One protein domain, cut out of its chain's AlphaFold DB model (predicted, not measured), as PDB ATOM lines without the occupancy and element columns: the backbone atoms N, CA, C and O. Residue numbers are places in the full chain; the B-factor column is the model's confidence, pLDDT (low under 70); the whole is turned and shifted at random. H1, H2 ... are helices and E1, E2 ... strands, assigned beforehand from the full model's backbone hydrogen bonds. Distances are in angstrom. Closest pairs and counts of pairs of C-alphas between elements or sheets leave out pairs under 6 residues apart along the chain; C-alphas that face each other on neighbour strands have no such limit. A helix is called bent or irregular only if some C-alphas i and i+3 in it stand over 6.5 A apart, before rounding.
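This is residues 94 to 142 of the 183 residues of an uncharacterized protein of Steinernema glaseri (UniProt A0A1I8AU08). Little regular structure is present: a small hairpin of strands, E1 and E2, makes one end of an elongated body, and a long loop, residues 103 to 120, arches from it to the far end, where a short helix, H1, folds back. A last loop, residues 131 to 142, returns toward the hairpin. The printed part has 49 residues, 17 in named elements, in the order E1, E2, H1; the class is mixed, the sheet antiparallel. It is compact, radius of gyration of the C-alphas 10.5 A, spanning 33 by 21 by 13 A.

E1, residues 94 to 96, begins at C-alpha 94 (-38.970, -12.985, -12.580) and is 6.3 A long. E2, residues 99 to 102, is 10.0 A long. H1, residues 121 to 130, measures 14.9 A and ends at C-alpha 130 (-35.168, -13.963, -25.533); it is irregular, with C-alphas 122 and 125 7.6 A apart.

The hairpin E1 and E2 is antiparallel at 133 degrees; N 94 and O 101 are within hydrogen-bond range at 2.8 A. The closest C-alphas of E2 and H1, Val 102 and Lys 129, are 7.1 A apart. E1 and H1 are apart. In H1, 4 of 6 O i to N i+4 pairs are within range.

The C-alphas farthest apart, Asp 98 and Ala 113, are 33.5 A apart. The printed part has no cut. The link from E2 to H1 is long. Residues 140 to 142 have pLDDT under 70.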
ATOM      1  N   ASP A  94     -39.376 -13.245 -13.960       82.50
ATOM      2  CA  ASP A  94     -38.970 -12.985 -12.580       82.50
ATOM      3  C   ASP A  94     -40.186 -12.598 -11.743       82.50
ATOM      4  O   ASP A  94     -41.123 -11.961 -12.230       82.50
ATOM      5  N   CYS A  95     -40.157 -12.953 -10.462       83.38
ATOM      6  CA  CYS A  95     -41.176 -12.501  -9.534       83.38
ATOM      7  C   CYS A  95     -40.834 -11.119  -8.973       83.38
ATOM      8  O   CYS A  95     -39.837 -10.960  -8.266       83.38
ATOM      9  N   VAL A  96     -41.686 -10.127  -9.237       81.56
ATOM     10  CA  VAL A  96     -41.553  -8.774  -8.687       81.56
ATOM     11  C   VAL A  96     -42.888  -8.347  -8.090       81.56
ATOM     12  O   VAL A  96     -43.878  -8.240  -8.803       81.56
ATOM     13  N   LYS A  97     -42.910  -8.063  -6.777       75.88
ATOM     14  CA  LYS A  97     -44.110  -7.600  -6.046       75.88
ATOM     15  C   LYS A  97     -45.336  -8.499  -6.282       75.88
ATOM     16  O   LYS A  97     -46.396  -8.013  -6.658       75.88
ATOM     17  N   ASP A  98     -45.151  -9.807  -6.106       73.31
ATOM     18  CA  ASP A  98     -46.178 -10.846  -6.286       73.31
ATOM     19  C   ASP A  98     -46.735 -10.984  -7.714       73.31
ATOM     20  O   ASP A  98     -47.745 -11.653  -7.923       73.31
ATOM     21  N   VAL A  99     -46.052 -10.421  -8.717       77.69
ATOM     22  CA  VAL A  99     -46.416 -10.518 -10.137       77.69
ATOM     23  C   VAL A  99     -45.249 -11.079 -10.953       77.69
ATOM     24  O   VAL A  99     -44.102 -10.659 -10.787       77.69
ATOM     25  N   CYS A 100     -45.537 -12.019 -11.857       80.94
ATOM     26  CA  CYS A 100     -44.552 -12.517 -12.814       80.94
ATOM     27  C   CYS A 100     -44.341 -11.499 -13.943       80.94
ATOM     28  O   CYS A 100     -45.250 -11.211 -14.726       80.94
ATOM     29  N   VAL A 101     -43.121 -10.980 -14.042       82.19
ATOM     30  CA  VAL A 101     -42.704 -10.002 -15.054       82.19
ATOM     31  C   VAL A 101     -41.609 -10.579 -15.936       82.19
ATOM     32  O   VAL A 101     -40.902 -11.500 -15.540       82.19
ATOM     33  N   VAL A 102     -41.454 -10.056 -17.149       84.75
ATOM     34  CA  VAL A 102     -40.408 -10.513 -18.075       84.75
ATOM     35  C   VAL A 102     -39.016 -10.273 -17.477       84.75
ATOM     36  O   VAL A 102     -38.714  -9.155 -17.038       84.75
ATOM     37  N   GLN A 103     -38.162 -11.308 -17.501       85.81
ATOM     38  CA  GLN A 103     -36.779 -11.215 -17.021       85.81
ATOM     39  C   GLN A 103     -36.013 -10.134 -17.765       85.81
ATOM     40  O   GLN A 103     -36.033 -10.060 -18.992       85.81
ATOM     41  N   CYS A 104     -35.252  -9.334 -17.028       86.81
ATOM     42  CA  CYS A 104     -34.492  -8.243 -17.621       86.81
ATOM     43  C   CYS A 104     -33.094  -8.682 -18.073       86.81
ATOM     44  O   CYS A 104     -32.067  -8.124 -17.676       86.81
ATOM     45  N   LYS A 105     -33.053  -9.731 -18.897       88.88
ATOM     46  CA  LYS A 105     -31.821 -10.327 -19.405       88.88
ATOM     47  C   LYS A 105     -32.004 -10.795 -20.845       88.88
ATOM     48  O   LYS A 105     -33.066 -11.270 -21.226       88.88
ATOM     49  N   ASP A 106     -30.934 -10.676 -21.619       89.00
ATOM     50  CA  ASP A 106     -30.843 -11.294 -22.936       89.00
ATOM     51  C   ASP A 106     -30.373 -12.745 -22.767       89.00
ATOM     52  O   ASP A 106     -29.313 -13.020 -22.196       89.00
ATOM     53  N   VAL A 107     -31.221 -13.674 -23.196       88.12
ATOM     54  CA  VAL A 107     -30.991 -15.122 -23.158       88.12
ATOM     55  C   VAL A 107     -30.282 -15.574 -24.434       88.12
ATOM     56  O   VAL A 107     -29.416 -16.447 -24.377       88.12
ATOM     57  N   ALA A 108     -30.607 -14.961 -25.577       87.56
ATOM     58  CA  ALA A 108     -29.950 -15.247 -26.847       87.56
ATOM     59  C   ALA A 108     -28.656 -14.418 -27.025       87.56
ATOM     60  O   ALA A 108     -28.612 -13.250 -26.636       87.56
ATOM     61  N   PRO A 109     -27.608 -14.980 -27.657       88.25
ATOM     62  CA  PRO A 109     -26.344 -14.271 -27.877       88.25
ATOM     63  C   PRO A 109     -26.452 -13.154 -28.929       88.25
ATOM     64  O   PRO A 109     -25.753 -12.148 -28.838       88.25
ATOM     65  N   ASP A 110     -27.365 -13.287 -29.897       90.81
ATOM     66  CA  ASP A 110     -27.473 -12.382 -31.052       90.81
ATOM     67  C   ASP A 110     -28.469 -11.230 -30.850       90.81
ATOM     68  O   ASP A 110     -28.901 -10.607 -31.823       90.81
ATOM     69  N   CYS A 111     -28.880 -10.941 -29.612       90.12
ATOM     70  CA  CYS A 111     -29.916  -9.940 -29.352       90.12
ATOM     71  C   CYS A 111     -29.563  -8.560 -29.916       90.12
ATOM     72  O   CYS A 111     -30.407  -7.934 -30.555       90.12
ATOM     73  N   VAL A 112     -28.305  -8.130 -29.780       91.00
ATOM     74  CA  VAL A 112     -27.821  -6.846 -30.315       91.00
ATOM     75  C   VAL A 112     -27.887  -6.817 -31.843       91.00
ATOM     76  O   VAL A 112     -28.404  -5.866 -32.423       91.00
ATOM     77  N   ALA A 113     -27.433  -7.884 -32.508       91.69
ATOM     78  CA  ALA A 113     -27.478  -7.993 -33.968       91.69
ATOM     79  C   ALA A 113     -28.921  -8.046 -34.502       91.69
ATOM     80  O   ALA A 113     -29.200  -7.599 -35.614       91.69
ATOM     81  N   LYS A 114     -29.852  -8.575 -33.699       90.06
ATOM     82  CA  LYS A 114     -31.274  -8.728 -34.026       90.06
ATOM     83  C   LYS A 114     -32.162  -7.639 -33.422       90.06
ATOM     84  O   LYS A 114     -33.381  -7.768 -33.481       90.06
ATOM     85  N   ALA A 115     -31.598  -6.548 -32.906       87.94
ATOM     86  CA  ALA A 115     -32.371  -5.467 -32.288       87.94
ATOM     87  C   ALA A 115     -33.416  -4.854 -33.243       87.94
ATOM     88  O   ALA A 115     -34.499  -4.457 -32.822       87.94
ATOM     89  N   TYR A 116     -33.145  -4.864 -34.552       89.88
ATOM     90  CA  TYR A 116     -34.098  -4.420 -35.573       89.88
ATOM     91  C   TYR A 116     -35.396  -5.254 -35.614       89.88
ATOM     92  O   TYR A 116     -36.416  -4.774 -36.101       89.88
ATOM     93  N   LEU A 117     -35.392  -6.488 -35.089       89.94
ATOM     94  CA  LEU A 117     -36.579  -7.346 -34.998       89.94
ATOM     95  C   LEU A 117     -37.481  -6.995 -33.814       89.94
ATOM     96  O   LEU A 117     -38.610  -7.479 -33.769       89.94
ATOM     97  N   CYS A 118     -37.036  -6.153 -32.875       87.31
ATOM     98  CA  CYS A 118     -37.861  -5.761 -31.737       87.31
ATOM     99  C   CYS A 118     -39.189  -5.140 -32.206       87.31
ATOM    100  O   CYS A 118     -40.236  -5.466 -31.656       87.31
ATOM    101  N   SER A 119     -39.186  -4.298 -33.241       86.00
ATOM    102  CA  SER A 119     -40.394  -3.654 -33.783       86.00
ATOM    103  C   SER A 119     -41.217  -4.540 -34.728       86.00
ATOM    104  O   SER A 119     -42.309  -4.145 -35.131       86.00
ATOM    105  N   ASN A 120     -40.731  -5.733 -35.083       86.38
ATOM    106  CA  ASN A 120     -41.427  -6.631 -35.996       86.38
ATOM    107  C   ASN A 120     -42.504  -7.436 -35.249       86.38
ATOM    108  O   ASN A 120     -42.203  -8.124 -34.274       86.38
ATOM    109  N   SER A 121     -43.750  -7.391 -35.730       80.88
ATOM    110  CA  SER A 121     -44.888  -8.074 -35.099       80.88
ATOM    111  C   SER A 121     -44.732  -9.596 -35.041       80.88
ATOM    112  O   SER A 121     -45.120 -10.199 -34.046       80.88
ATOM    113  N   LEU A 122     -44.117 -10.219 -36.052       85.31
ATOM    114  CA  LEU A 122     -43.913 -11.674 -36.101       85.31
ATOM    115  C   LEU A 122     -42.904 -12.157 -35.053       85.31
ATOM    116  O   LEU A 122     -43.019 -13.267 -34.543       85.31
ATOM    117  N   TYR A 123     -41.919 -11.322 -34.726       83.56
ATOM    118  CA  TYR A 123     -40.857 -11.649 -33.775       83.56
ATOM    119  C   TYR A 123     -41.059 -10.987 -32.412       83.56
ATOM    120  O   TYR A 123     -40.220 -11.148 -31.527       83.56
ATOM    121  N   TYR A 124     -42.171 -10.277 -32.215       82.38
ATOM    122  CA  TYR A 124     -42.436  -9.492 -31.016       82.38
ATOM    123  C   TYR A 124     -42.367 -10.344 -29.743       82.38
ATOM    124  O   TYR A 124     -41.618 -10.018 -28.818       82.38
ATOM    125  N   ASP A 125     -43.081 -11.471 -29.721       82.56
ATOM    126  CA  ASP A 125     -43.129 -12.374 -28.566       82.56
ATOM    127  C   ASP A 125     -41.790 -13.075 -28.328       82.56
ATOM    128  O   ASP A 125     -41.345 -13.218 -27.187       82.56
ATOM    129  N   LEU A 126     -41.116 -13.482 -29.407       86.19
ATOM    130  CA  LEU A 126     -39.809 -14.130 -29.331       86.19
ATOM    131  C   LEU A 126     -38.765 -13.180 -28.740       86.19
ATOM    132  O   LEU A 126     -38.057 -13.546 -27.804       86.19
ATOM    133  N   MET A 127     -38.700 -11.953 -29.255       87.94
ATOM    134  CA  MET A 127     -37.763 -10.932 -28.795       87.94
ATOM    135  C   MET A 127     -38.072 -10.488 -27.365       87.94
ATOM    136  O   MET A 127     -37.151 -10.210 -26.607       87.94
ATOM    137  N   THR A 128     -39.343 -10.492 -26.956       84.69
ATOM    138  CA  THR A 128     -39.728 -10.212 -25.564       84.69
ATOM    139  C   THR A 128     -39.245 -11.301 -24.606       84.69
ATOM    140  O   THR A 128     -38.831 -10.980 -23.503       84.69
ATOM    141  N   LYS A 129     -39.228 -12.575 -25.018       83.00
ATOM    142  CA  LYS A 129     -38.747 -13.685 -24.172       83.00
ATOM    143  C   LYS A 129     -37.225 -13.847 -24.178       83.00
ATOM    144  O   LYS A 129     -36.648 -14.202 -23.160       83.00
ATOM    145  N   GLN A 130     -36.588 -13.644 -25.328       87.88
ATOM    146  CA  GLN A 130     -35.168 -13.963 -25.533       87.88
ATOM    147  C   GLN A 130     -34.251 -12.743 -25.435       87.88
ATOM    148  O   GLN A 130     -33.074 -12.899 -25.121       87.88
ATOM    149  N   CYS A 131     -34.770 -11.548 -25.720       90.88
ATOM    150  CA  CYS A 131     -34.003 -10.312 -25.864       90.88
ATOM    151  C   CYS A 131     -34.683  -9.132 -25.153       90.88
ATOM    152  O   CYS A 131     -34.705  -8.004 -25.656       90.88
ATOM    153  N   ALA A 132     -35.300  -9.398 -23.998       87.88
ATOM    154  CA  ALA A 132     -36.090  -8.421 -23.256       87.88
ATOM    155  C   ALA A 132     -35.293  -7.159 -22.914       87.88
ATOM    156  O   ALA A 132     -35.827  -6.051 -22.979       87.88
ATOM    157  N   LYS A 133     -34.007  -7.319 -22.577       88.94
ATOM    158  CA  LYS A 133     -33.130  -6.209 -22.213       88.94
ATOM    159  C   LYS A 133     -32.775  -5.379 -23.439       88.94
ATOM    160  O   LYS A 133     -32.941  -4.163 -23.401       88.94
ATOM    161  N   THR A 134     -32.366  -6.019 -24.534       89.75
ATOM    162  CA  THR A 134     -32.047  -5.313 -25.784       89.75
ATOM    163  C   THR A 134     -33.266  -4.585 -26.365       89.75
ATOM    164  O   THR A 134     -33.132  -3.469 -26.859       89.75
ATOM    165  N   CYS A 135     -34.467  -5.163 -26.266       88.19
ATOM    166  CA  CYS A 135     -35.696  -4.512 -26.732       88.19
ATOM    167  C   CYS A 135     -36.321  -3.532 -25.724       88.19
ATOM    168  O   CYS A 135     -37.357  -2.945 -26.037       88.19
ATOM    169  N   GLY A 136     -35.754  -3.374 -24.521       86.12
ATOM    170  CA  GLY A 136     -36.300  -2.494 -23.480       86.12
ATOM    171  C   GLY A 136     -37.667  -2.929 -22.934       86.12
ATOM    172  O   GLY A 136     -38.466  -2.091 -22.536       86.12
ATOM    173  N   ARG A 137     -37.958  -4.234 -22.940       83.06
ATOM    174  CA  ARG A 137     -39.253  -4.830 -22.542       83.06
ATOM    175  C   ARG A 137     -39.237  -5.490 -21.166       83.06
ATOM    176  O   ARG A 137     -40.149  -6.235 -20.818       83.06
ATOM    177  N   CYS A 138     -38.187  -5.242 -20.401       83.94
ATOM    178  CA  CYS A 138     -38.058  -5.702 -19.030       83.94
ATOM    179  C   CYS A 138     -39.193  -5.216 -18.134       83.94
ATOM    180  O   CYS A 138     -39.622  -4.071 -18.256       83.94
ATOM    181  N   GLY A 139     -39.600  -6.031 -17.160       72.25
ATOM    182  CA  GLY A 139     -40.541  -5.583 -16.127       72.25
ATOM    183  C   GLY A 139     -41.977  -5.403 -16.622       72.25
ATOM    184  O   GLY A 139     -42.865  -5.135 -15.818       72.25
ATOM    185  N   SER A 140     -42.224  -5.600 -17.917       65.50
ATOM    186  CA  SER A 140     -43.567  -5.750 -18.444       65.50
ATOM    187  C   SER A 140     -44.150  -7.043 -17.894       65.50
ATOM    188  O   SER A 140     -43.542  -8.115 -18.000       65.50
ATOM    189  N   VAL A 141     -45.349  -6.957 -17.326       65.25
ATOM    190  CA  VAL A 141     -46.215  -8.132 -17.238       65.25
ATOM    191  C   VAL A 141     -46.407  -8.588 -18.676       65.25
ATOM    192  O   VAL A 141     -46.591  -7.751 -19.565       65.25
ATOM    193  N   THR A 142     -46.293  -9.888 -18.953       57.47
ATOM    194  CA  THR A 142     -46.708 -10.370 -20.272       57.47
ATOM    195  C   THR A 142     -48.107  -9.834 -20.520       57.47
ATOM    196  O   THR A 142     -48.984 -10.155 -19.712       57.47
TER     197      THR A 142